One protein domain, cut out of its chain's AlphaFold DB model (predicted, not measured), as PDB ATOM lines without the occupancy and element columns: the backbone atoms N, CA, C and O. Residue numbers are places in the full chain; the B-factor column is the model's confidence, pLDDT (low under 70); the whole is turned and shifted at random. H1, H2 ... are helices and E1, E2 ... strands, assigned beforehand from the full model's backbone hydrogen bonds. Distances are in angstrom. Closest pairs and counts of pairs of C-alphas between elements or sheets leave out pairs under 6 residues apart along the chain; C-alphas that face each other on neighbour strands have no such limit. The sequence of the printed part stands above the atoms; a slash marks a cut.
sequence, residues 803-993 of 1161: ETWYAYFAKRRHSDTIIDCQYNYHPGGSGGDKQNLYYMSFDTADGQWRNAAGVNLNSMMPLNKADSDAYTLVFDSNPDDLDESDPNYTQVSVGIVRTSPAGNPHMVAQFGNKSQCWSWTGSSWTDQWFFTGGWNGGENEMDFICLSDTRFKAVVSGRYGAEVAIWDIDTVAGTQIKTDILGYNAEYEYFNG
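Overview. This is residues 803 to 993 of the 1161 residues of an uncharacterized protein of Pontiella sulfatireligans (UniProt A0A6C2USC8). What shape is this? Three antiparallel sheets stand in a stack, partly face to face: E1 to E5 with H1 packed on it, then the small sheet E6 E7 E8 in the middle, then E9 E10 E11 E12. E13 folds back to E10 and E11. What is it made of? The 191 printed residues hold, in order, E1 E2 E3 E4 H1 E5 to E13; the class is mostly strand, with under half, 93 residues, in named elements. The first sheet is branched; the others run E6 E7 E8 and E9 E10 E11 E12. It is compact, radius of gyration of the C-alphas 16.9 A, spanning 52 by 39 by 27 A.

Along the chain. Where is the largest sheet? E1 is residues 804 to 811, 23.5 A, from C-alpha 804 at (272.419, 299.474, 285.066); E2 is 818 to 826, 26.1 A; E3 is 835 to 843, 26.4 A. E4 is 848 to 850, H1 is 865 to 871 and E5 is 873 to 875. What follows? E6 is 896 to 899, E7 905 to 911 and E8 914 to 919. E9 is 940 to 946, E10 951 to 958, E11 963 to 970, E12 975 to 984, 22.1 A, and E13 989 to 992, ending at C-alpha 992 (265.583, 278.310, 296.877).

Arrangement. How is the first sheet joined? It is strongly twisted; E1 to E4 form a meander, each strand the antiparallel neighbour of the one before, with N 808 and O 822 at 2.8 A, N 821 and O 840 at 2.8 A, N 841 and O 850 at 2.8 A. E5 is beside E3, on the same side as E4, N 837 and O 875 at 2.9 A. Where is H1? It is on this sheet at a height of 8.4 A, slantwise to E2 at 43 degrees on the local plane; its closest C-alphas to E3 are Ser 868 and Tyr 838, 7.0 A. Its O i to N i+4 pairs are all within hydrogen-bond range. How do the other sheets stand? E6 E7 E8 and E9 E10 E11 E12 are meanders too, with N 907 and O 918 at 2.8 A, N 954 and O 967 at 2.8 A; the closest C-alphas of E2 and E6 are Gln 822 and Val 897, 5.8 A, and of E8 and E9 Lys 914 and Asn 940, 5.8 A. E12 bends by 70 degrees at 981, and E13 pairs with no named strand.

Size, cuts and confidence. How large is it? The two farthest C-alphas, of Ser 859 and Ala 986, are 52.5 A apart, and the printed part has no cut. Which links are long? E4 to H1, E5 to E6 and E8 to E9. Where is confidence low? Residues 829 to 832, 881 to 889, 933 to 938, 959 to 962 and 985 to 987 are under 70.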
ATOM      1  N   GLU A 803     271.144 303.985 283.740       86.50
ATOM      2  CA  GLU A 803     271.070 302.596 283.290       86.50
ATOM      3  C   GLU A 803     272.049 301.698 284.052       86.50
ATOM      4  O   GLU A 803     273.164 302.109 284.388       86.50
ATOM      5  N   THR A 804     271.641 300.456 284.303       91.38
ATOM      6  CA  THR A 804     272.419 299.474 285.066       91.38
ATOM      7  C   THR A 804     272.051 298.033 284.701       91.38
ATOM      8  O   THR A 804     271.267 297.792 283.786       91.38
ATOM      9  N   TRP A 805     272.640 297.071 285.410       94.88
ATOM     10  CA  TRP A 805     272.645 295.655 285.065       94.88
ATOM     11  C   TRP A 805     272.473 294.763 286.293       94.88
ATOM     12  O   TRP A 805     272.916 295.103 287.399       94.88
ATOM     13  N   TYR A 806     271.925 293.569 286.078       95.69
ATOM     14  CA  TYR A 806     272.026 292.450 287.015       95.69
ATOM     15  C   TYR A 806     272.598 291.239 286.288       95.69
ATOM     16  O   TYR A 806     272.102 290.890 285.221       95.69
ATOM     17  N   ALA A 807     273.615 290.603 286.868       97.56
ATOM     18  CA  ALA A 807     274.334 289.498 286.252       97.56
ATOM     19  C   ALA A 807     274.530 288.318 287.215       97.56
ATOM     20  O   ALA A 807     274.544 288.483 288.440       97.56
ATOM     21  N   TYR A 808     274.681 287.137 286.628       97.75
ATOM     22  CA  TYR A 808     274.922 285.856 287.275       97.75
ATOM     23  C   TYR A 808     276.091 285.160 286.567       97.75
ATOM     24  O   TYR A 808     276.060 285.026 285.340       97.75
ATOM     25  N   PHE A 809     277.108 284.737 287.320       97.69
ATOM     26  CA  PHE A 809     278.357 284.165 286.819       97.69
ATOM     27  C   PHE A 809     278.598 282.782 287.413       97.69
ATOM     28  O   PHE A 809     278.823 282.653 288.611       97.69
ATOM     29  N   ALA A 810     278.651 281.744 286.584       94.50
ATOM     30  CA  ALA A 810     278.884 280.381 287.052       94.50
ATOM     31  C   ALA A 810     280.003 279.690 286.280       94.50
ATOM     32  O   ALA A 810     280.149 279.863 285.070       94.50
ATOM     33  N   LYS A 811     280.784 278.853 286.975       93.00
ATOM     34  CA  LYS A 811     281.718 277.936 286.316       93.00
ATOM     35  C   LYS A 811     280.926 276.981 285.427       93.00
ATOM     36  O   LYS A 811     279.961 276.354 285.872       93.00
ATOM     37  N   ARG A 812     281.387 276.802 284.196       90.88
ATOM     38  CA  ARG A 812     280.856 275.783 283.299       90.88
ATOM     39  C   ARG A 812     281.212 274.392 283.822       90.88
ATOM     40  O   ARG A 812     282.383 274.033 283.883       90.88
ATOM     41  N   ARG A 813     280.205 273.580 284.159       79.75
ATOM     42  CA  ARG A 813     280.383 272.278 284.837       79.75
ATOM     43  C   ARG A 813     281.357 271.322 284.133       79.75
ATOM     44  O   ARG A 813     282.079 270.593 284.802       79.75
ATOM     45  N   HIS A 814     281.372 271.322 282.803       77.94
ATOM     46  CA  HIS A 814     282.203 270.429 281.983       77.94
ATOM     47  C   HIS A 814     283.407 271.139 281.350       77.94
ATOM     48  O   HIS A 814     283.921 270.699 280.325       77.94
ATOM     49  N   SER A 815     283.839 272.262 281.927       86.38
ATOM     50  CA  SER A 815     285.035 272.975 281.495       86.38
ATOM     51  C   SER A 815     285.918 273.327 282.681       86.38
ATOM     52  O   SER A 815     285.457 273.694 283.762       86.38
ATOM     53  N   ASP A 816     287.217 273.260 282.429       90.88
ATOM     54  CA  ASP A 816     288.238 273.644 283.386       90.88
ATOM     55  C   ASP A 816     288.435 275.160 283.454       90.88
ATOM     56  O   ASP A 816     288.963 275.647 284.453       90.88
ATOM     57  N   THR A 817     288.011 275.902 282.422       94.38
ATOM     58  CA  THR A 817     288.436 277.296 282.205       94.38
ATOM     59  C   THR A 817     287.303 278.271 281.904       94.38
ATOM     60  O   THR A 817     287.521 279.479 281.974       94.38
ATOM     61  N   ILE A 818     286.096 277.801 281.583       96.19
ATOM     62  CA  ILE A 818     285.017 278.687 281.127       96.19
ATOM     63  C   ILE A 818     284.102 279.101 282.284       96.19
ATOM     64  O   ILE A 818     283.636 278.270 283.067       96.19
ATOM     65  N   ILE A 819     283.801 280.398 282.332       97.88
ATOM     66  CA  ILE A 819     282.799 281.013 283.202       97.88
ATOM     67  C   ILE A 819     281.673 281.554 282.317       97.88
ATOM     68  O   ILE A 819     281.906 282.362 281.419       97.88
ATOM     69  N   ASP A 820     280.452 281.096 282.561       97.19
ATOM     70  CA  ASP A 820     279.247 281.535 281.869       97.19
ATOM     71  C   ASP A 820     278.617 282.732 282.583       97.19
ATOM     72  O   ASP A 820     278.600 282.792 283.813       97.19
ATOM     73  N   CYS A 821     278.093 283.681 281.809       97.44
ATOM     74  CA  CYS A 821     277.453 284.889 282.305       97.44
ATOM     75  C   CYS A 821     276.067 285.059 281.680       97.44
ATOM     76  O   CYS A 821     275.931 285.166 280.459       97.44
ATOM     77  N   GLN A 822     275.055 285.149 282.537       96.75
ATOM     78  CA  GLN A 822     273.719 285.624 282.192       96.75
ATOM     79  C   GLN A 822     273.506 287.000 282.800       96.75
ATOM     80  O   GLN A 822     273.865 287.224 283.956       96.75
ATOM     81  N   TYR A 823     272.868 287.907 282.069       97.31
ATOM     82  CA  TYR A 823     272.535 289.217 282.611       97.31
ATOM     83  C   TYR A 823     271.281 289.824 281.980       97.31
ATOM     84  O   TYR A 823     270.790 289.345 280.959       97.31
ATOM     85  N   ASN A 824     270.745 290.865 282.616       95.19
ATOM     86  CA  ASN A 824     269.639 291.674 282.108       95.19
ATOM     87  C   ASN A 824     269.906 293.168 282.293       95.19
ATOM     88  O   ASN A 824     270.774 293.581 283.070       95.19
ATOM     89  N   TYR A 825     269.145 293.965 281.554       92.75
ATOM     90  CA  TYR A 825     269.259 295.412 281.520       92.75
ATOM     91  C   TYR A 825     268.238 296.060 282.453       92.75
ATOM     92  O   TYR A 825     267.100 295.615 282.546       92.75
ATOM     93  N   HIS A 826     268.612 297.144 283.121       90.44
ATOM     94  CA  HIS A 826     267.695 297.958 283.907       90.44
ATOM     95  C   HIS A 826     267.805 299.424 283.448       90.44
ATOM     96  O   HIS A 826     268.846 300.047 283.674       90.44
ATOM     97  N   PRO A 827     266.748 300.025 282.862       85.25
ATOM     98  CA  PRO A 827     266.808 301.366 282.262       85.25
ATOM     99  C   PRO A 827     266.988 302.510 283.276       85.25
ATOM    100  O   PRO A 827     267.358 303.622 282.906       85.25
ATOM    101  N   GLY A 828     266.744 302.247 284.562       74.44
ATOM    102  CA  GLY A 828     266.947 303.201 285.657       74.44
ATOM    103  C   GLY A 828     265.653 303.789 286.215       74.44
ATOM    104  O   GLY A 828     264.563 303.508 285.727       74.44
ATOM    105  N   GLY A 829     265.769 304.608 287.268       62.22
ATOM    106  CA  GLY A 829     264.625 305.191 287.989       62.22
ATOM    107  C   GLY A 829     264.000 304.244 289.024       62.22
ATOM    108  O   GLY A 829     264.191 303.034 288.978       62.22
ATOM    109  N   SER A 830     263.256 304.785 289.996       48.19
ATOM    110  CA  SER A 830     262.660 304.036 291.122       48.19
ATOM    111  C   SER A 830     261.444 303.167 290.745       48.19
ATOM    112  O   SER A 830     260.601 302.903 291.598       48.19
ATOM    113  N   GLY A 831     261.328 302.763 289.479       52.75
ATOM    114  CA  GLY A 831     260.198 301.987 288.960       52.75
ATOM    115  C   GLY A 831     260.358 301.492 287.518       52.75
ATOM    116  O   GLY A 831     259.349 301.224 286.883       52.75
ATOM    117  N   GLY A 832     261.583 301.436 286.978       61.16
ATOM    118  CA  GLY A 832     261.825 300.804 285.678       61.16
ATOM    119  C   GLY A 832     261.962 299.294 285.847       61.16
ATOM    120  O   GLY A 832     262.776 298.855 286.655       61.16
ATOM    121  N   ASP A 833     261.188 298.506 285.105       79.06
ATOM    122  CA  ASP A 833     261.339 297.054 285.115       79.06
ATOM    123  C   ASP A 833     262.627 296.627 284.406       79.06
ATOM    124  O   ASP A 833     263.093 297.268 283.462       79.06
ATOM    125  N   LYS A 834     263.227 295.538 284.892       88.06
ATOM    126  CA  LYS A 834     264.370 294.901 284.231       88.06
ATOM    127  C   LYS A 834     263.905 294.316 282.904       88.06
ATOM    128  O   LYS A 834     262.864 293.678 282.866       88.06
ATOM    129  N   GLN A 835     264.676 294.509 281.847       87.88
ATOM    130  CA  GLN A 835     264.329 294.153 280.478       87.88
ATOM    131  C   GLN A 835     265.428 293.308 279.849       87.88
ATOM    132  O   GLN A 835     266.611 293.446 280.184       87.88
ATOM    133  N   ASN A 836     265.018 292.519 278.862       89.12
ATOM    134  CA  ASN A 836     265.841 291.669 278.020       89.12
ATOM    135  C   ASN A 836     266.650 290.623 278.795       89.12
ATOM    136  O   ASN A 836     266.851 290.687 280.008       89.12
ATOM    137  N   LEU A 837     267.143 289.643 278.056       93.19
ATOM    138  CA  LEU A 837     268.029 288.614 278.568       93.19
ATOM    139  C   LEU A 837     269.250 288.512 277.661       93.19
ATOM    140  O   LEU A 837     269.105 288.505 276.438       93.19
ATOM    141  N   TYR A 838     270.439 288.418 278.252       96.12
ATOM    142  CA  TYR A 838     271.707 288.388 277.529       96.12
ATOM    143  C   TYR A 838     272.625 287.279 278.043       96.12
ATOM    144  O   TYR A 838     272.570 286.909 279.220       96.12
ATOM    145  N   TYR A 839     273.510 286.803 277.167       97.31
ATOM    146  CA  TYR A 839     274.493 285.768 277.466       97.31
ATOM    147  C   TYR A 839     275.869 286.060 276.862       97.31
ATOM    148  O   TYR A 839     276.005 286.416 275.687       97.31
ATOM    149  N   MET A 840     276.906 285.800 277.652       97.94
ATOM    150  CA  MET A 840     278.289 285.704 277.193       97.94
ATOM    151  C   MET A 840     279.071 284.704 278.050       97.94
ATOM    152  O   MET A 840     278.609 284.261 279.098       97.94
ATOM    153  N   SER A 841     280.276 284.360 277.618       97.62
ATOM    154  CA  SER A 841     281.199 283.491 278.346       97.62
ATOM    155  C   SER A 841     282.594 284.102 278.397       97.62
ATOM    156  O   SER A 841     282.987 284.859 277.506       97.62
ATOM    157  N   PHE A 842     283.337 283.769 279.444       98.38
ATOM    158  CA  PHE A 842     284.723 284.158 279.654       98.38
ATOM    159  C   PHE A 842     285.585 282.905 279.743       98.38
ATOM    160  O   PHE A 842     285.381 282.076 280.629       98.38
ATOM    161  N   ASP A 843     286.532 282.758 278.820       97.62
ATOM    162  CA  ASP A 843     287.513 281.678 278.882       97.62
ATOM    163  C   ASP A 843     288.769 282.171 279.605       97.62
ATOM    164  O   ASP A 843     289.515 283.019 279.112       97.62
ATOM    165  N   THR A 844     288.997 281.642 280.801       96.94
ATOM    166  CA  THR A 844     290.138 282.009 281.650       96.94
ATOM    167  C   THR A 844     291.474 281.505 281.098       96.94
ATOM    168  O   THR A 844     292.520 282.014 281.494       96.94
ATOM    169  N   ALA A 845     291.468 280.560 280.147       95.06
ATOM    170  CA  ALA A 845     292.688 280.051 279.523       95.06
ATOM    171  C   ALA A 845     293.393 281.106 278.657       95.06
ATOM    172  O   ALA A 845     294.622 281.162 278.610       95.06
ATOM    173  N   ASP A 846     292.610 281.925 277.950       95.88
ATOM    174  CA  ASP A 846     293.103 282.964 277.042       95.88
ATOM    175  C   ASP A 846     292.668 284.386 277.436       95.88
ATOM    176  O   ASP A 846     293.072 285.369 276.803       95.88
ATOM    177  N   GLY A 847     291.868 284.501 278.497       95.19
ATOM    178  CA  GLY A 847     291.362 285.759 279.020       95.19
ATOM    179  C   GLY A 847     290.404 286.462 278.060       95.19
ATOM    180  O   GLY A 847     290.346 287.691 278.074       95.19
ATOM    181  N   GLN A 848     289.692 285.727 277.197       97.38
ATOM    182  CA  GLN A 848     288.815 286.315 276.187       97.38
ATOM    183  C   GLN A 848     287.324 286.112 276.503       97.38
ATOM    184  O   GLN A 848     286.854 284.996 276.728       97.38
ATOM    185  N   TRP A 849     286.554 287.199 276.394       98.50
ATOM    186  CA  TRP A 849     285.086 287.171 276.368       98.50
ATOM    187  C   TRP A 849     284.526 286.815 274.986       98.50
ATOM    188  O   TRP A 849     285.023 287.305 273.963       98.50
ATOM    189  N   ARG A 850     283.475 285.989 274.951       97.19
ATOM    190  CA  ARG A 850     282.784 285.546 273.730       97.19
ATOM    191  C   ARG A 850     281.268 285.475 273.909       97.19
ATOM    192  O   ARG A 850     280.794 285.160 274.998       97.19
ATOM    193  N   ASN A 851     280.504 285.700 272.841       95.81
ATOM    194  CA  ASN A 851     279.067 285.381 272.830       95.81
ATOM    195  C   ASN A 851     278.813 283.878 272.573       95.81
ATOM    196  O   ASN A 851     279.757 283.112 272.368       95.81
ATOM    197  N   ALA A 852     277.545 283.450 272.543       92.06
ATOM    198  CA  ALA A 852     277.168 282.045 272.307       92.06
ATOM    199  C   ALA A 852     277.668 281.474 270.966       92.06
ATOM    200  O   ALA A 852     277.999 280.295 270.881       92.06
ATOM    201  N   ALA A 853     277.786 282.316 269.934       88.00
ATOM    202  CA  ALA A 853     278.308 281.937 268.621       88.00
ATOM    203  C   ALA A 853     279.853 281.959 268.542       88.00
ATOM    204  O   ALA A 853     280.423 281.740 267.474       88.00
ATOM    205  N   GLY A 854     280.547 282.253 269.648       92.12
ATOM    206  CA  GLY A 854     282.008 282.304 269.714       92.12
ATOM    207  C   GLY A 854     282.639 283.608 269.207       92.12
ATOM    208  O   GLY A 854     283.865 283.686 269.102       92.12
ATOM    209  N   VAL A 855     281.843 284.643 268.913       93.75
ATOM    210  CA  VAL A 855     282.352 285.965 268.508       93.75
ATOM    211  C   VAL A 855     283.103 286.595 269.674       93.75
ATOM    212  O   VAL A 855     282.570 286.685 270.776       93.75
ATOM    213  N   ASN A 856     284.335 287.045 269.430       96.88
ATOM    214  CA  ASN A 856     285.182 287.694 270.429       96.88
ATOM    215  C   ASN A 856     284.667 289.109 270.760       96.88
ATOM    216  O   ASN A 856     284.483 289.922 269.855       96.88
ATOM    217  N   LEU A 857     284.484 289.401 272.051       97.94
ATOM    218  CA  LEU A 857     283.915 290.656 272.559       97.94
ATOM    219  C   LEU A 857     284.967 291.613 273.150       97.94
ATOM    220  O   LEU A 857     284.646 292.727 273.548       97.94
ATOM    221  N   ASN A 858     286.246 291.238 273.226       96.25
ATOM    222  CA  ASN A 858     287.232 291.974 274.033       96.25
ATOM    223  C   ASN A 858     287.485 293.410 273.556       96.25
ATOM    224  O   ASN A 858     287.794 294.275 274.370       96.25
ATOM    225  N   SER A 859     287.311 293.700 272.262       94.69
ATOM    226  CA  SER A 859     287.466 295.062 271.729       94.69
ATOM    227  C   SER A 859     286.352 296.034 272.137       94.69
ATOM    228  O   SER A 859     286.514 297.234 271.928       94.69
ATOM    229  N   MET A 860     285.236 295.531 272.673       94.94
ATOM    230  CA  MET A 860     284.082 296.317 273.139       94.94
ATOM    231  C   MET A 860     283.886 296.252 274.658       94.94
ATOM    232  O   MET A 860     282.972 296.877 275.176       94.94
ATOM    233  N   MET A 861     284.742 295.534 275.392       96.25
ATOM    234  CA  MET A 861     284.654 295.490 276.852       96.25
ATOM    235  C   MET A 861     285.064 296.842 277.474       96.25
ATOM    236  O   MET A 861     286.072 297.423 277.056       96.25
ATOM    237  N   PRO A 862     284.361 297.332 278.517       97.25
ATOM    238  CA  PRO A 862     283.117 296.786 279.073       97.25
ATOM    239  C   PRO A 862     281.905 297.045 278.163       97.25
ATOM    240  O   PRO A 862     281.773 298.141 277.619       97.25
ATOM    241  N   LEU A 863     280.995 296.071 278.063       97.50
ATOM    242  CA  LEU A 863     279.804 296.190 277.215       97.50
ATOM    243  C   LEU A 863     278.845 297.263 277.746       97.50
ATOM    244  O   LEU A 863     278.619 297.373 278.954       97.50
ATOM    245  N   ASN A 864     278.256 298.029 276.832       94.69
ATOM    246  CA  ASN A 864     277.100 298.895 277.085       94.69
ATOM    247  C   ASN A 864     275.830 298.283 276.461       94.69
ATOM    248  O   ASN A 864     275.893 297.243 275.813       94.69
ATOM    249  N   LYS A 865     274.679 298.954 276.598       90.69
ATOM    250  CA  LYS A 865     273.396 298.470 276.063       90.69
ATOM    251  C   LYS A 865     273.395 298.191 274.565       90.69
ATOM    252  O   LYS A 865     272.910 297.140 274.161       90.69
ATOM    253  N   ALA A 866     273.968 299.083 273.762       87.25
ATOM    254  CA  ALA A 866     274.013 298.905 272.315       87.25
ATOM    255  C   ALA A 866     274.876 297.695 271.919       87.25
ATOM    256  O   ALA A 866     274.482 296.918 271.051       87.25
ATOM    257  N   ASP A 867     276.022 297.501 272.581       93.56
ATOM    258  CA  ASP A 867     276.877 296.332 272.343       93.56
ATOM    259  C   ASP A 867     276.201 295.034 272.826       93.56
ATOM    260  O   ASP A 867     276.221 294.021 272.125       93.56
ATOM    261  N   SER A 868     275.544 295.061 273.989       93.62
ATOM    262  CA  SER A 868     274.812 293.908 274.521       93.62
ATOM    263  C   SER A 868     273.675 293.465 273.595       93.62
ATOM    264  O   SER A 868     273.580 292.270 273.299       93.62
ATOM    265  N   ASP A 869     272.871 294.407 273.090       87.81
ATOM    266  CA  ASP A 869     271.786 294.140 272.133       87.81
ATOM    267  C   ASP A 869     272.304 293.530 270.832       87.81
ATOM    268  O   ASP A 869     271.732 292.574 270.313       87.81
ATOM    269  N   ALA A 870     273.413 294.059 270.314       84.25
ATOM    270  CA  ALA A 870     273.949 293.633 269.030       84.25
ATOM    271  C   ALA A 870     274.616 292.249 269.084       84.25
ATOM    272  O   ALA A 870     274.521 291.491 268.117       84.25
ATOM    273  N   TYR A 871     275.300 291.916 270.185       90.75
ATOM    274  CA  TYR A 871     276.205 290.761 270.212       90.75
ATOM    275  C   TYR A 871     275.830 289.663 271.204       90.75
ATOM    276  O   TYR A 871     276.327 288.546 271.054       90.75
ATOM    277  N   THR A 872     274.991 289.940 272.203       95.00
ATOM    278  CA  THR A 872     274.758 289.003 273.321       95.00
ATOM    279  C   THR A 872     273.288 288.784 273.669       95.00
ATOM    280  O   THR A 872     273.006 288.063 274.623       95.00
ATOM    281  N   LEU A 873     272.354 289.388 272.928       92.31
ATOM    282  CA  LEU A 873     270.918 289.266 273.172       92.31
ATOM    283  C   LEU A 873     270.437 287.818 272.986       92.31
ATOM    284  O   LEU A 873     270.736 287.163 271.987       92.31
ATOM    285  N   VAL A 874     269.678 287.348 273.970       90.62
ATOM    286  CA  VAL A 874     269.039 286.026 274.019       90.62
ATOM    287  C   VAL A 874     267.543 286.175 273.795       90.62
ATOM    288  O   VAL A 874     266.970 285.495 272.951       90.62
ATOM    289  N   PHE A 875     266.929 287.097 274.536       86.88
ATOM    290  CA  PHE A 875     265.501 287.373 274.482       86.88
ATOM    291  C   PHE A 875     265.253 288.875 274.593       86.88
ATOM    292  O   PHE A 875     265.766 289.534 275.503       86.88
ATOM    293  N   ASP A 876     264.470 289.396 273.653       83.62
ATOM    294  CA  ASP A 876     263.922 290.745 273.694       83.62
ATOM    295  C   ASP A 876     262.596 290.691 274.451       83.62
ATOM    296  O   ASP A 876     261.654 290.037 274.003       83.62
ATOM    297  N   SER A 877     262.536 291.338 275.615       80.94
ATOM    298  CA  SER A 877     261.330 291.348 276.445       80.94
ATOM    299  C   SER A 877     260.402 292.513 276.131       80.94
ATOM    300  O   SER A 877     259.370 292.656 276.776       80.94
ATOM    301  N   ASN A 878     260.759 293.357 275.162       75.81
ATOM    302  CA  ASN A 878     259.925 294.458 274.705       75.81
ATOM    303  C   ASN A 878     259.922 294.583 273.164       75.81
ATOM    304  O   ASN A 878     260.277 295.652 272.658       75.81
ATOM    305  N   PRO A 879     259.552 293.530 272.400       72.56
ATOM    306  CA  PRO A 879     259.564 293.622 270.950       72.56
ATOM    307  C   PRO A 879     258.583 294.676 270.426       72.56
ATOM    308  O   PRO A 879     257.476 294.853 270.936       72.56
ATOM    309  N   ASP A 880     258.978 295.346 269.343       72.12
ATOM    310  CA  ASP A 880     258.232 296.459 268.739       72.12
ATOM    311  C   ASP A 880     256.813 296.073 268.250       72.12
ATOM    312  O   ASP A 880     255.973 296.946 268.008       72.12
ATOM    313  N   ASP A 881     256.531 294.775 268.088       68.06
ATOM    314  CA  ASP A 881     255.239 294.233 267.659       68.06
ATOM    315  C   ASP A 881     254.367 293.655 268.784       68.06
ATOM    316  O   ASP A 881     253.300 293.111 268.486       68.06
ATOM    317  N   LEU A 882     254.761 293.831 270.053       69.31
ATOM    318  CA  LEU A 882     253.969 293.416 271.212       69.31
ATOM    319  C   LEU A 882     252.617 294.129 271.320       69.31
ATOM    320  O   LEU A 882     252.453 295.298 270.950       69.31
ATOM    321  N   ASP A 883     251.663 293.417 271.919       64.75
ATOM    322  CA  ASP A 883     250.427 293.985 272.447       64.75
ATOM    323  C   ASP A 883     250.715 294.716 273.770       64.75
ATOM    324  O   ASP A 883     251.047 294.108 274.783       64.75
ATOM    325  N   GLU A 884     250.595 296.044 273.752       59.66
ATOM    326  CA  GLU A 884     250.894 296.928 274.889       59.66
ATOM    327  C   GLU A 884     249.841 296.861 276.012       59.66
ATOM    328  O   GLU A 884     249.978 297.538 277.032       59.66
ATOM    329  N   SER A 885     248.772 296.075 275.843       56.41
ATOM    330  CA  SER A 885     247.712 295.945 276.845       56.41
ATOM    331  C   SER A 885     248.045 295.009 278.021       56.41
ATOM    332  O   SER A 885     247.286 295.001 278.994       56.41
ATOM    333  N   ASP A 886     249.171 294.278 277.993       55.12
ATOM    334  CA  ASP A 886     249.611 293.417 279.104       55.12
ATOM    335  C   ASP A 886     250.578 294.145 280.073       55.12
ATOM    336  O   ASP A 886     251.720 294.451 279.717       55.12
ATOM    337  N   PRO A 887     250.160 294.416 281.328       52.50
ATOM    338  CA  PRO A 887     250.930 295.218 282.278       52.50
ATOM    339  C   PRO A 887     252.158 294.519 282.894       52.50
ATOM    340  O   PRO A 887     252.907 295.191 283.598       52.50
ATOM    341  N   ASN A 888     252.384 293.216 282.670       54.50
ATOM    342  CA  ASN A 888     253.511 292.470 283.266       54.50
ATOM    343  C   ASN A 888     254.564 292.005 282.237       54.50
ATOM    344  O   ASN A 888     255.508 291.301 282.594       54.50
ATOM    345  N   TYR A 889     254.417 292.379 280.963       64.50
ATOM    346  CA  TYR A 889     255.102 291.721 279.846       64.50
ATOM    347  C   TYR A 889     256.470 292.288 279.454       64.50
ATOM    348  O   TYR A 889     256.981 291.920 278.409       64.50
ATOM    349  N   THR A 890     257.095 293.155 280.258       71.00
ATOM    350  CA  THR A 890     258.476 293.616 279.983       71.00
ATOM    351  C   THR A 890     259.491 293.194 281.040       71.00
ATOM    352  O   THR A 890     260.694 293.262 280.779       71.00
ATOM    353  N   GLN A 891     259.025 292.712 282.200       82.06
ATOM    354  CA  GLN A 891     259.864 292.422 283.358       82.06
ATOM    355  C   GLN A 891     260.570 291.064 283.226       82.06
ATOM    356  O   GLN A 891     259.925 290.018 283.229       82.06
ATOM    357  N   VAL A 892     261.902 291.083 283.170       87.50
ATOM    358  CA  VAL A 892     262.780 289.903 283.176       87.50
ATOM    359  C   VAL A 892     263.656 289.919 284.424       87.50
ATOM    360  O   VAL A 892     264.433 290.849 284.638       87.50
ATOM    361  N   SER A 893     263.591 288.891 285.267       86.69
ATOM    362  CA  SER A 893     264.493 288.774 286.419       86.69
ATOM    363  C   SER A 893     265.892 288.299 286.009       86.69
ATOM    364  O   SER A 893     266.101 287.769 284.918       86.69
ATOM    365  N   VAL A 894     266.892 288.532 286.868       89.62
ATOM    366  CA  VAL A 894     268.192 287.879 286.664       89.62
ATOM    367  C   VAL A 894     268.030 286.444 287.130       89.62
ATOM    368  O   VAL A 894     267.567 286.199 288.246       89.62
ATOM    369  N   GLY A 895     268.376 285.512 286.265       90.44
ATOM    370  CA  GLY A 895     268.250 284.097 286.541       90.44
ATOM    371  C   GLY A 895     269.596 283.399 286.443       90.44
ATOM    372  O   GLY A 895     270.609 283.964 286.851       90.44
ATOM    373  N   ILE A 896     269.592 282.170 285.949       94.19
ATOM    374  CA  ILE A 896     270.693 281.221 286.098       94.19
ATOM    375  C   ILE A 896     271.081 280.680 284.739       94.19
ATOM    376  O   ILE A 896     270.219 280.244 283.976       94.19
ATOM    377  N   VAL A 897     272.388 280.619 284.498       95.12
ATOM    378  CA  VAL A 897     272.958 279.950 283.334       95.12
ATOM    379  C   VAL A 897     273.700 278.688 283.741       95.12
ATOM    380  O   VAL A 897     274.472 278.682 284.701       95.12
ATOM    381  N   ARG A 898     273.482 277.614 282.982       92.81
ATOM    382  CA  ARG A 898     274.254 276.367 283.040       92.81
ATOM    383  C   ARG A 898     274.438 275.820 281.641       92.81
ATOM    384  O   ARG A 898     273.764 276.251 280.717       92.81
ATOM    385  N   THR A 899     275.322 274.848 281.475       90.12
ATOM    386  CA  THR A 899     275.525 274.197 280.179       90.12
ATOM    387  C   THR A 899     275.116 272.744 280.202       90.12
ATOM    388  O   THR A 899     275.315 272.066 281.213       90.12
ATOM    389  N   SER A 900     274.645 272.255 279.062       86.94
ATOM    390  CA  SER A 900     274.481 270.828 278.832       86.94
ATOM    391  C   SER A 900     275.832 270.103 278.811       86.94
ATOM    392  O   SER A 900     276.883 270.740 278.650       86.94
ATOM    393  N   PRO A 901     275.839 268.763 278.916       82.81
ATOM    394  CA  PRO A 901     277.030 267.959 278.653       82.81
ATOM    395  C   PRO A 901     277.634 268.170 277.255       82.81
ATOM    396  O   PRO A 901     278.831 267.958 277.079       82.81
ATOM    397  N   ALA A 902     276.841 268.626 276.276       79.69
ATOM    398  CA  ALA A 902     277.318 268.990 274.939       79.69
ATOM    399  C   ALA A 902     278.003 270.372 274.889       79.69
ATOM    400  O   ALA A 902     278.599 270.734 273.876       79.69
ATOM    401  N   GLY A 903     277.956 271.141 275.982       83.94
ATOM    402  CA  GLY A 903     278.588 272.456 276.102       83.94
ATOM    403  C   GLY A 903     277.715 273.626 275.649       83.94
ATOM    404  O   GLY A 903     278.211 274.755 275.605       83.94
ATOM    405  N   ASN A 904     276.438 273.390 275.346       89.38
ATOM    406  CA  ASN A 904     275.498 274.439 274.965       89.38
ATOM    407  C   ASN A 904     274.946 275.155 276.208       89.38
ATOM    408  O   ASN A 904     274.578 274.479 277.171       89.38
ATOM    409  N   PRO A 905     274.890 276.499 276.233       93.44
ATOM    410  CA  PRO A 905     274.305 277.237 277.346       93.44
ATOM    411  C   PRO A 905     272.773 277.167 277.372       93.44
ATOM    412  O   PRO A 905     272.095 277.286 276.354       93.44
ATOM    413  N   HIS A 906     272.251 277.031 278.586       93.75
ATOM    414  CA  HIS A 906     270.848 277.043 278.966       93.75
ATOM    415  C   HIS A 906     270.642 278.084 280.043       93.75
ATOM    416  O   HIS A 906     271.443 278.204 280.969       93.75
ATOM    417  N   MET A 907     269.548 278.813 279.929       93.00
ATOM    418  CA  MET A 907     269.220 279.918 280.804       93.00
ATOM    419  C   MET A 907     267.828 279.710 281.350       93.00
ATOM    420  O   MET A 907     266.915 279.332 280.615       93.00
ATOM    421  N   VAL A 908     267.668 279.999 282.629       91.94
ATOM    422  CA  VAL A 908     266.365 280.157 283.260       91.94
ATOM    423  C   VAL A 908     266.281 281.581 283.772       91.94
ATOM    424  O   VAL A 908     267.234 282.079 284.363       91.94
ATOM    425  N   ALA A 909     265.165 282.254 283.533       91.50
ATOM    426  CA  ALA A 909     264.845 283.560 284.102       91.50
ATOM    427  C   ALA A 909     263.333 283.662 284.287       91.50
ATOM    428  O   ALA A 909     262.579 282.962 283.610       91.50
ATOM    429  N   GLN A 910     262.871 284.532 285.182       87.00
ATOM    430  CA  GLN A 910     261.446 284.845 285.218       87.00
ATOM    431  C   GLN A 910     261.166 285.905 284.163       87.00
ATOM    432  O   GLN A 910     261.853 286.925 284.135       87.00
ATOM    433  N   PHE A 911     260.165 285.671 283.326       82.12
ATOM    434  CA  PHE A 911     259.568 286.707 282.495       82.12
ATOM    435  C   PHE A 911     258.105 286.866 282.919       82.12
ATOM    436  O   PHE A 911     257.343 285.891 282.975       82.12
ATOM    437  N   GLY A 912     257.767 288.077 283.366       75.62
ATOM    438  CA  GLY A 912     256.675 288.288 284.314       75.62
ATOM    439  C   GLY A 912     256.894 287.472 285.597       75.62
ATOM    440  O   GLY A 912     258.015 287.328 286.082       75.62
ATOM    441  N   ASN A 913     255.829 286.852 286.109       74.81
ATOM    442  CA  ASN A 913     255.857 286.068 287.352       74.81
ATOM    443  C   ASN A 913     256.183 284.573 287.147       74.81
ATOM    444  O   ASN A 913     255.879 283.755 288.012       74.81
ATOM    445  N   LYS A 914     256.750 284.164 286.005       80.00
ATOM    446  CA  LYS A 914     256.959 282.739 285.689       80.00
ATOM    447  C   LYS A 914     258.362 282.462 285.178       80.00
ATOM    448  O   LYS A 914     258.822 283.146 284.268       80.00
ATOM    449  N   SER A 915     258.993 281.421 285.717       87.38
ATOM    450  CA  SER A 915     260.248 280.871 285.206       87.38
ATOM    451  C   SER A 915     260.058 280.335 283.794       87.38
ATOM    452  O   SER A 915     259.116 279.592 283.498       87.38
ATOM    453  N   GLN A 916     260.973 280.736 282.929       88.69
ATOM    454  CA  GLN A 916     261.035 280.372 281.526       88.69
ATOM    455  C   GLN A 916     262.461 279.963 281.187       88.69
ATOM    456  O   GLN A 916     263.404 280.373 281.869       88.69
ATOM    457  N   CYS A 917     262.601 279.128 280.162       90.06
ATOM    458  CA  CYS A 917     263.883 278.582 279.749       90.06
ATOM    459  C   CYS A 917     264.221 278.949 278.302       90.06
ATOM    460  O   CYS A 917     263.354 278.899 277.429       90.06
ATOM    461  N   TRP A 918     265.499 279.250 278.065       90.94
ATOM    462  CA  TRP A 918     266.103 279.450 276.751       90.94
ATOM    463  C   TRP A 918     267.332 278.563 276.613       90.94
ATOM    464  O   TRP A 918     268.096 278.388 277.562       90.94
ATOM    465  N   SER A 919     267.533 278.008 275.424       90.81
ATOM    466  CA  SER A 919     268.605 277.053 275.145       90.81
ATOM    467  C   SER A 919     269.338 277.444 273.870       90.81
ATOM    468  O   SER A 919     268.713 277.870 272.901       90.81
ATOM    469  N   TRP A 920     270.659 277.308 273.841       89.81
ATOM    470  CA  TRP A 920     271.427 277.493 272.614       89.81
ATOM    471  C   TRP A 920     271.492 276.187 271.825       89.81
ATOM    472  O   TRP A 920     271.901 275.156 272.340       89.81
ATOM    473  N   THR A 921     271.127 276.230 270.549       79.44
ATOM    474  CA  THR A 921     271.088 275.046 269.666       79.44
ATOM    475  C   THR A 921     272.424 274.744 268.978       79.44
ATOM    476  O   THR A 921     272.495 273.890 268.098       79.44
ATOM    477  N   GLY A 922     273.475 275.506 269.285       80.81
ATOM    478  CA  GLY A 922     274.725 275.532 268.521       80.81
ATOM    479  C   GLY A 922     274.752 276.606 267.425       80.81
ATOM    480  O   GLY A 922     275.833 277.024 267.015       80.81
ATOM    481  N   SER A 923     273.589 277.102 266.983       77.62
ATOM    482  CA  SER A 923     273.490 278.124 265.923       77.62
ATOM    483  C   SER A 923     272.544 279.289 266.236       77.62
ATOM    484  O   SER A 923     272.752 280.395 265.737       77.62
ATOM    485  N   SER A 924     271.530 279.071 267.075       80.06
ATOM    486  CA  SER A 924     270.599 280.103 267.543       80.06
ATOM    487  C   SER A 924     270.047 279.775 268.931       80.06
ATOM    488  O   SER A 924     270.043 278.613 269.343       80.06
ATOM    489  N   TRP A 925     269.528 280.783 269.633       84.81
ATOM    490  CA  TRP A 925     268.716 280.572 270.833       84.81
ATOM    491  C   TRP A 925     267.334 280.027 270.456       84.81
ATOM    492  O   TRP A 925     266.803 280.376 269.399       84.81
ATOM    493  N   THR A 926     266.776 279.152 271.293       81.06
ATOM    494  CA  THR A 926     265.377 278.719 271.205       81.06
ATOM    495  C   THR A 926     264.434 279.848 271.608       81.06
ATOM    496  O   THR A 926     264.827 280.761 272.337       81.06
ATOM    497  N   ASP A 927     263.166 279.734 271.214       74.94
ATOM    498  CA  ASP A 927     262.103 280.528 271.827       74.94
ATOM    499  C   ASP A 927     261.953 280.193 273.317       74.94
ATOM    500  O   ASP A 927     262.465 279.179 273.812       74.94
ATOM    501  N   GLN A 928     261.239 281.065 274.031       76.44
ATOM    502  CA  GLN A 928     260.955 280.881 275.448       76.44
ATOM    503  C   GLN A 928     260.077 279.646 275.663       76.44
ATOM    504  O   GLN A 928     258.987 279.516 275.097       76.44
ATOM    505  N   TRP A 929     260.539 278.738 276.515       84.50
ATOM    506  CA  TRP A 929     259.720 277.636 276.993       84.50
ATOM    507  C   TRP A 929     259.134 277.974 278.364       84.50
ATOM    508  O   TRP A 929     259.846 278.442 279.256       84.50
ATOM    509  N   PHE A 930     257.837 277.724 278.545       80.31
ATOM    510  CA  PHE A 930     257.107 278.105 279.751       80.31
ATOM    511  C   PHE A 930     256.996 276.963 280.750       80.31
ATOM    512  O   PHE A 930     256.402 275.923 280.458       80.31
ATOM    513  N   PHE A 931     257.425 277.211 281.987       82.44
ATOM    514  CA  PHE A 931     257.022 276.357 283.092       82.44
ATOM    515  C   PHE A 931     255.537 276.597 283.415       82.44
ATOM    516  O   PHE A 931     255.118 277.711 283.741       82.44
ATOM    517  N   THR A 932     254.728 275.543 283.308       73.75
ATOM    518  CA  THR A 932     253.267 275.565 283.493       73.75
ATOM    519  C   THR A 932     252.804 274.647 284.618       73.75
ATOM    520  O   THR A 932     251.598 274.487 284.806       73.75
ATOM    521  N   GLY A 933     253.727 274.016 285.348       63.69
ATOM    522  CA  GLY A 933     253.399 273.129 286.456       63.69
ATOM    523  C   GLY A 933     252.407 273.779 287.425       63.69
ATOM    524  O   GLY A 933     252.598 274.926 287.812       63.69
ATOM    525  N   GLY A 934     251.331 273.041 287.746       51.97
ATOM    526  CA  GLY A 934     250.559 272.928 289.001       51.97
ATOM    527  C   GLY A 934     249.965 274.126 289.753       51.97
ATOM    528  O   GLY A 934     249.261 273.888 290.731       51.97
ATOM    529  N   TRP A 935     250.230 275.375 289.379       64.12
ATOM    530  CA  TRP A 935     249.989 276.505 290.282       64.12
ATOM    531  C   TRP A 935     248.895 277.430 289.735       64.12
ATOM    532  O   TRP A 935     248.915 277.809 288.564       64.12
ATOM    533  N   ASN A 936     247.945 277.834 290.586       46.88
ATOM    534  CA  ASN A 936     246.918 278.831 290.259       46.88
ATOM    535  C   ASN A 936     247.545 280.239 290.139       46.88
ATOM    536  O   ASN A 936     247.324 281.099 290.985       46.88
ATOM    537  N   GLY A 937     248.351 280.476 289.101       51.03
ATOM    538  CA  GLY A 937     248.807 281.811 288.692       51.03
ATOM    539  C   GLY A 937     249.865 282.507 289.566       51.03
ATOM    540  O   GLY A 937     250.048 283.706 289.387       51.03
ATOM    541  N   GLY A 938     250.543 281.802 290.484       60.16
ATOM    542  CA  GLY A 938     251.553 282.371 291.400       60.16
ATOM    543  C   GLY A 938     252.986 282.474 290.842       60.16
ATOM    544  O   GLY A 938     253.317 281.834 289.843       60.16
ATOM    545  N   GLU A 939     253.823 283.282 291.509       77.12
ATOM    546  CA  GLU A 939     255.266 283.459 291.243       77.12
ATOM    547  C   GLU A 939     256.072 282.177 291.534       77.12
ATOM    548  O   GLU A 939     255.794 281.503 292.525       77.12
ATOM    549  N   ASN A 940     257.100 281.858 290.732       83.56
ATOM    550  CA  ASN A 940     258.003 280.721 290.987       83.56
ATOM    551  C   ASN A 940     259.490 281.041 290.761       83.56
ATOM    552  O   ASN A 940     259.827 281.866 289.919       83.56
ATOM    553  N   GLU A 941     260.377 280.374 291.497       86.50
ATOM    554  CA  GLU A 941     261.839 280.432 291.360       86.50
ATOM    555  C   GLU A 941     262.372 279.043 290.993       86.50
ATOM    556  O   GLU A 941     261.947 278.039 291.565       86.50
ATOM    557  N   MET A 942     263.314 278.981 290.051       90.44
ATOM    558  CA  MET A 942     263.846 277.728 289.520       90.44
ATOM    559  C   MET A 942     265.376 277.763 289.467       90.44
ATOM    560  O   MET A 942     265.950 278.621 288.796       90.44
ATOM    561  N   ASP A 943     266.018 276.801 290.130       93.38
ATOM    562  CA  ASP A 943     267.374 276.356 289.787       93.38
ATOM    563  C   ASP A 943     267.283 275.002 289.098       93.38
ATOM    564  O   ASP A 943     266.307 274.266 289.260       93.38
ATOM    565  N   PHE A 944     268.294 274.648 288.324       93.88
ATOM    566  CA  PHE A 944     268.254 273.438 287.528       93.88
ATOM    567  C   PHE A 944     269.621 272.805 287.367       93.88
ATOM    568  O   PHE A 944     270.647 273.457 287.440       93.88
ATOM    569  N   ILE A 945     269.639 271.511 287.105       91.06
ATOM    570  CA  ILE A 945     270.779 270.795 286.556       91.06
ATOM    571  C   ILE A 945     270.437 270.534 285.100       91.06
ATOM    572  O   ILE A 945     269.425 269.900 284.796       91.06
ATOM    573  N   CYS A 946     271.281 271.030 284.200       89.19
ATOM    574  CA  CYS A 946     271.160 270.702 282.794       89.19
ATOM    575  C   CYS A 946     271.633 269.272 282.582       89.19
ATOM    576  O   CYS A 946     272.795 268.942 282.825       89.19
ATOM    577  N   LEU A 947     270.695 268.421 282.191       87.06
ATOM    578  CA  LEU A 947     270.971 267.031 281.919       87.06
ATOM    579  C   LEU A 947     271.383 266.877 280.436       87.06
ATOM    580  O   LEU A 947     272.238 266.059 280.126       87.06
ATOM    581  N   SER A 948     270.773 267.645 279.518       87.00
ATOM    582  CA  SER A 948     271.022 267.661 278.062       87.00
ATOM    583  C   SER A 948     270.484 268.953 277.442       87.00
ATOM    584  O   SER A 948     269.868 269.750 278.144       87.00
ATOM    585  N   ASP A 949     270.646 269.115 276.126       83.88
ATOM    586  CA  ASP A 949     270.163 270.276 275.363       83.88
ATOM    587  C   ASP A 949     268.639 270.504 275.424       83.88
ATOM    588  O   ASP A 949     268.148 271.543 274.987       83.88
ATOM    589  N   THR A 950     267.859 269.552 275.934       81.50
ATOM    590  CA  THR A 950     266.398 269.699 276.028       81.50
ATOM    591  C   THR A 950     265.850 269.406 277.413       81.50
ATOM    592  O   THR A 950     264.696 269.731 277.673       81.50
ATOM    593  N   ARG A 951     266.646 268.806 278.311       85.50
ATOM    594  CA  ARG A 951     266.141 268.259 279.574       85.50
ATOM    595  C   ARG A 951     266.872 268.779 280.804       85.50
ATOM    596  O   ARG A 951     268.105 268.811 280.853       85.50
ATOM    597  N   PHE A 952     266.098 269.089 281.838       86.50
ATOM    598  CA  PHE A 952     266.561 269.643 283.104       86.50
ATOM    599  C   PHE A 952     265.989 268.866 284.293       86.50
ATOM    600  O   PHE A 952     264.809 268.528 284.305       86.50
ATOM    601  N   LYS A 953     266.810 268.659 285.329       90.94
ATOM    602  CA  LYS A 953     266.328 268.346 286.685       90.94
ATOM    603  C   LYS A 953     266.260 269.664 287.444       90.94
ATOM    604  O   LYS A 953     267.300 270.231 287.765       90.94
ATOM    605  N   ALA A 954     265.068 270.186 287.668       91.81
ATOM    606  CA  ALA A 954     264.851 271.491 288.271       91.81
ATOM    607  C   ALA A 954     264.358 271.363 289.712       91.81
ATOM    608  O   ALA A 954     263.503 270.533 290.003       91.81
ATOM    609  N   VAL A 955     264.857 272.217 290.603       92.50
ATOM    610  CA  VAL A 955     264.175 272.523 291.861       92.50
ATOM    611  C   VAL A 955     263.353 273.781 291.633       92.50
ATOM    612  O   VAL A 955     263.885 274.828 291.263       92.50
ATOM    613  N   VAL A 956     262.045 273.668 291.831       90.06
ATOM    614  CA  VAL A 956     261.109 274.775 291.650       90.06
ATOM    615  C   VAL A 956     260.412 275.030 292.971       90.06
ATOM    616  O   VAL A 956     259.798 274.125 293.535       90.06
ATOM    617  N   SER A 957     260.504 276.265 293.451       86.12
ATOM    618  CA  SER A 957     259.682 276.753 294.554       86.12
ATOM    619  C   SER A 957     258.710 277.804 294.036       86.12
ATOM    620  O   SER A 957     258.954 278.438 293.009       86.12
ATOM    621  N   GLY A 958     257.599 278.010 294.729       76.50
ATOM    622  CA  GLY A 958     256.683 279.092 294.384       76.50
ATOM    623  C   GLY A 958     256.114 279.810 295.590       76.50
ATOM    624  O   GLY A 958     256.241 279.363 296.728       76.50
ATOM    625  N   ARG A 959     255.529 280.976 295.321       67.75
ATOM    626  CA  ARG A 959     255.023 281.908 296.330       67.75
ATOM    627  C   ARG A 959     253.497 281.831 296.370       67.75
ATOM    628  O   ARG A 959     252.862 281.806 295.317       67.75
ATOM    629  N   TYR A 960     252.937 281.823 297.585       56.62
ATOM    630  CA  TYR A 960     251.499 281.723 297.906       56.62
ATOM    631  C   TYR A 960     250.875 280.323 297.710       56.62
ATOM    632  O   TYR A 960     250.550 279.918 296.597       56.62
ATOM    633  N   GLY A 961     250.660 279.594 298.816       53.38
ATOM    634  CA  GLY A 961     250.268 278.174 298.795       53.38
ATOM    635  C   GLY A 961     251.451 277.268 298.443       53.38
ATOM    636  O   GLY A 961     251.334 276.403 297.577       53.38
ATOM    637  N   ALA A 962     252.610 277.571 299.037       66.31
ATOM    638  CA  ALA A 962     253.916 277.232 298.512       66.31
ATOM    639  C   ALA A 962     254.283 275.756 298.643       66.31
ATOM    640  O   ALA A 962     254.249 275.150 299.713       66.31
ATOM    641  N   GLU A 963     254.741 275.227 297.521       80.69
ATOM    642  CA  GLU A 963     255.454 273.973 297.381       80.69
ATOM    643  C   GLU A 963     256.919 274.250 297.003       80.69
ATOM    644  O   GLU A 963     257.231 275.218 296.307       80.69
ATOM    645  N   VAL A 964     257.822 273.378 297.428       86.31
ATOM    646  CA  VAL A 964     259.139 273.211 296.810       86.31
ATOM    647  C   VAL A 964     259.243 271.769 296.339       86.31
ATOM    648  O   VAL A 964     258.992 270.834 297.102       86.31
ATOM    649  N   ALA A 965     259.548 271.589 295.059       85.88
ATOM    650  CA  ALA A 965     259.494 270.290 294.410       85.88
ATOM    651  C   ALA A 965     260.587 270.124 293.358       85.88
ATOM    652  O   ALA A 965     261.072 271.097 292.771       85.88
ATOM    653  N   ILE A 966     260.933 268.865 293.110       88.38
ATOM    654  CA  ILE A 966     261.815 268.459 292.028       88.38
ATOM    655  C   ILE A 966     260.975 268.151 290.797       88.38
ATOM    656  O   ILE A 966     259.960 267.454 290.856       88.38
ATOM    657  N   TRP A 967     261.415 268.709 289.681       87.31
ATOM    658  CA  TRP A 967     260.781 268.583 288.389       87.31
ATOM    659  C   TRP A 967     261.773 268.044 287.379       87.31
ATOM    660  O   TRP A 967     262.909 268.502 287.280       87.31
ATOM    661  N   ASP A 968     261.302 267.103 286.586       86.44
ATOM    662  CA  ASP A 968     261.937 266.684 285.361       86.44
ATOM    663  C   ASP A 968     261.258 267.409 284.198       86.44
ATOM    664  O   ASP A 968     260.049 267.277 283.981       86.44
ATOM    665  N   ILE A 969     262.018 268.253 283.513       84.62
ATOM    666  CA  ILE A 969     261.511 269.141 282.473       84.62
ATOM    667  C   ILE A 969     262.178 268.775 281.158       84.62
ATOM    668  O   ILE A 969     263.402 268.819 281.091       84.62
ATOM    669  N   ASP A 970     261.394 268.509 280.113       85.38
ATOM    670  CA  ASP A 970     261.873 268.409 278.731       85.38
ATOM    671  C   ASP A 970     261.180 269.465 277.859       85.38
ATOM    672  O   ASP A 970     259.960 269.442 277.655       85.38
ATOM    673  N   THR A 971     261.959 270.416 277.347       78.19
ATOM    674  CA  THR A 971     261.439 271.567 276.602       78.19
ATOM    675  C   THR A 971     260.981 271.222 275.196       78.19
ATOM    676  O   THR A 971     260.085 271.885 274.676       78.19
ATOM    677  N   VAL A 972     261.543 270.175 274.590       76.62
ATOM    678  CA  VAL A 972     261.195 269.745 273.232       76.62
ATOM    679  C   VAL A 972     260.027 268.770 273.263       76.62
ATOM    680  O   VAL A 972     259.112 268.882 272.447       76.62
ATOM    681  N   ALA A 973     260.010 267.845 274.227       71.94
ATOM    682  CA  ALA A 973     258.858 266.972 274.442       71.94
ATOM    683  C   ALA A 973     257.661 267.718 275.060       71.94
ATOM    684  O   ALA A 973     256.533 267.227 274.999       71.94
ATOM    685  N   GLY A 974     257.894 268.894 275.655       75.31
ATOM    686  CA  GLY A 974     256.873 269.688 276.334       75.31
ATOM    687  C   GLY A 974     256.402 269.065 277.650       75.31
ATOM    688  O   GLY A 974     255.277 269.327 278.079       75.31
ATOM    689  N   THR A 975     257.223 268.222 278.285       79.00
ATOM    690  CA  THR A 975     256.863 267.504 279.514       79.00
ATOM    691  C   THR A 975     257.409 268.205 280.757       79.00
ATOM    692  O   THR A 975     258.488 268.794 280.751       79.00
ATOM    693  N   GLN A 976     256.625 268.163 281.836       82.75
ATOM    694  CA  GLN A 976     256.964 268.717 283.151       82.75
ATOM    695  C   GLN A 976     256.469 267.728 284.199       82.75
ATOM    696  O   GLN A 976     255.286 267.713 284.547       82.75
ATOM    697  N   ILE A 977     257.349 266.844 284.649       81.75
ATOM    698  CA  ILE A 977     257.002 265.757 285.558       81.75
ATOM    699  C   ILE A 977     257.510 266.129 286.941       81.75
ATOM    700  O   ILE A 977     258.712 266.216 287.166       81.75
ATOM    701  N   LYS A 978     256.590 266.352 287.876       82.88
ATOM    702  CA  LYS A 978     256.940 266.505 289.287       82.88
ATOM    703  C   LYS A 978     257.371 265.141 289.823       82.88
ATOM    704  O   LYS A 978     256.546 264.229 289.839       82.88
ATOM    705  N   THR A 979     258.628 265.001 290.228       78.44
ATOM    706  CA  THR A 979     259.164 263.729 290.736       78.44
ATOM    707  C   THR A 979     259.030 263.639 292.248       78.44
ATOM    708  O   THR A 979     258.582 262.618 292.754       78.44
ATOM    709  N   ASP A 980     259.331 264.732 292.955       78.06
ATOM    710  CA  ASP A 980     259.389 264.756 294.415       78.06
ATOM    711  C   ASP A 980     258.827 266.070 294.955       78.06
ATOM    712  O   ASP A 980     259.146 267.145 294.450       78.06
ATOM    713  N   ILE A 981     258.010 265.997 296.006       83.25
ATOM    714  CA  ILE A 981     257.590 267.166 296.786       83.25
ATOM    715  C   ILE A 981     258.458 267.194 298.036       83.25
ATOM    716  O   ILE A 981     258.367 266.291 298.864       83.25
ATOM    717  N   LEU A 982     259.291 268.223 298.167       82.88
ATOM    718  CA  LEU A 982     260.181 268.378 299.318       82.88
ATOM    719  C   LEU A 982     259.460 269.088 300.464       82.88
ATOM    720  O   LEU A 982     259.628 268.748 301.626       82.88
ATOM    721  N   GLY A 983     258.619 270.067 300.146       76.19
ATOM    722  CA  GLY A 983     257.851 270.803 301.139       76.19
ATOM    723  C   GLY A 983     256.558 271.316 300.541       76.19
ATOM    724  O   GLY A 983     256.515 271.680 299.368       76.19
ATOM    725  N   TYR A 984     255.502 271.339 301.347       78.25
ATOM    726  CA  TYR A 984     254.223 271.937 300.989       78.25
ATOM    727  C   TYR A 984     253.613 272.596 302.219       78.25
ATOM    728  O   TYR A 984     253.435 271.951 303.255       78.25
ATOM    729  N   ASN A 985     253.242 273.868 302.092       68.88
ATOM    730  CA  ASN A 985     252.519 274.576 303.129       68.88
ATOM    731  C   ASN A 985     251.538 275.592 302.526       68.88
ATOM    732  O   ASN A 985     251.889 276.395 301.667       68.88
ATOM    733  N   ALA A 986     250.292 275.576 302.998       67.50
ATOM    734  CA  ALA A 986     249.262 276.495 302.523       67.50
ATOM    735  C   ALA A 986     249.431 277.935 303.053       67.50
ATOM    736  O   ALA A 986     248.862 278.860 302.474       67.50
ATOM    737  N   GLU A 987     250.178 278.125 304.144       63.88
ATOM    738  CA  GLU A 987     250.290 279.390 304.884       63.88
ATOM    739  C   GLU A 987     251.665 280.070 304.748       63.88
ATOM    740  O   GLU A 987     251.772 281.262 305.033       63.88
ATOM    741  N   TYR A 988     252.695 279.347 304.294       70.69
ATOM    742  CA  TYR A 988     254.090 279.816 304.232       70.69
ATOM    743  C   TYR A 988     254.651 279.792 302.803       70.69
ATOM    744  O   TYR A 988     254.004 279.295 301.882       70.69
ATOM    745  N   GLU A 989     255.854 280.345 302.620       79.62
ATOM    746  CA  GLU A 989     256.594 280.353 301.351       79.62
ATOM    747  C   GLU A 989     257.880 279.523 301.439       79.62
ATOM    748  O   GLU A 989     258.502 279.445 302.498       79.62
ATOM    749  N   TYR A 990     258.329 278.963 300.313       85.44
ATOM    750  CA  TYR A 990     259.651 278.343 300.195       85.44
ATOM    751  C   TYR A 990     260.518 279.113 299.201       85.44
ATOM    752  O   TYR A 990     260.078 279.458 298.101       85.44
ATOM    753  N   PHE A 991     261.771 279.347 299.579       87.31
ATOM    754  CA  PHE A 991     262.757 280.025 298.740       87.31
ATOM    755  C   PHE A 991     263.971 279.137 298.519       87.31
ATOM    756  O   PHE A 991     264.517 278.565 299.468       87.31
ATOM    757  N   ASN A 992     264.412 279.077 297.267       90.38
ATOM    758  CA  ASN A 992     265.583 278.310 296.877       90.38
ATOM    759  C   ASN A 992     266.866 279.099 297.167       90.38
ATOM    760  O   ASN A 992     266.946 280.313 296.960       90.38
ATOM    761  N   GLY A 993     267.896 278.389 297.612       92.25
ATOM    762  CA  GLY A 993     269.275 278.798 297.387       92.25
ATOM    763  C   GLY A 993     269.784 278.248 296.065       92.25
ATOM    764  O   GLY A 993     269.199 277.328 295.496       92.25
TER     765      GLY A 993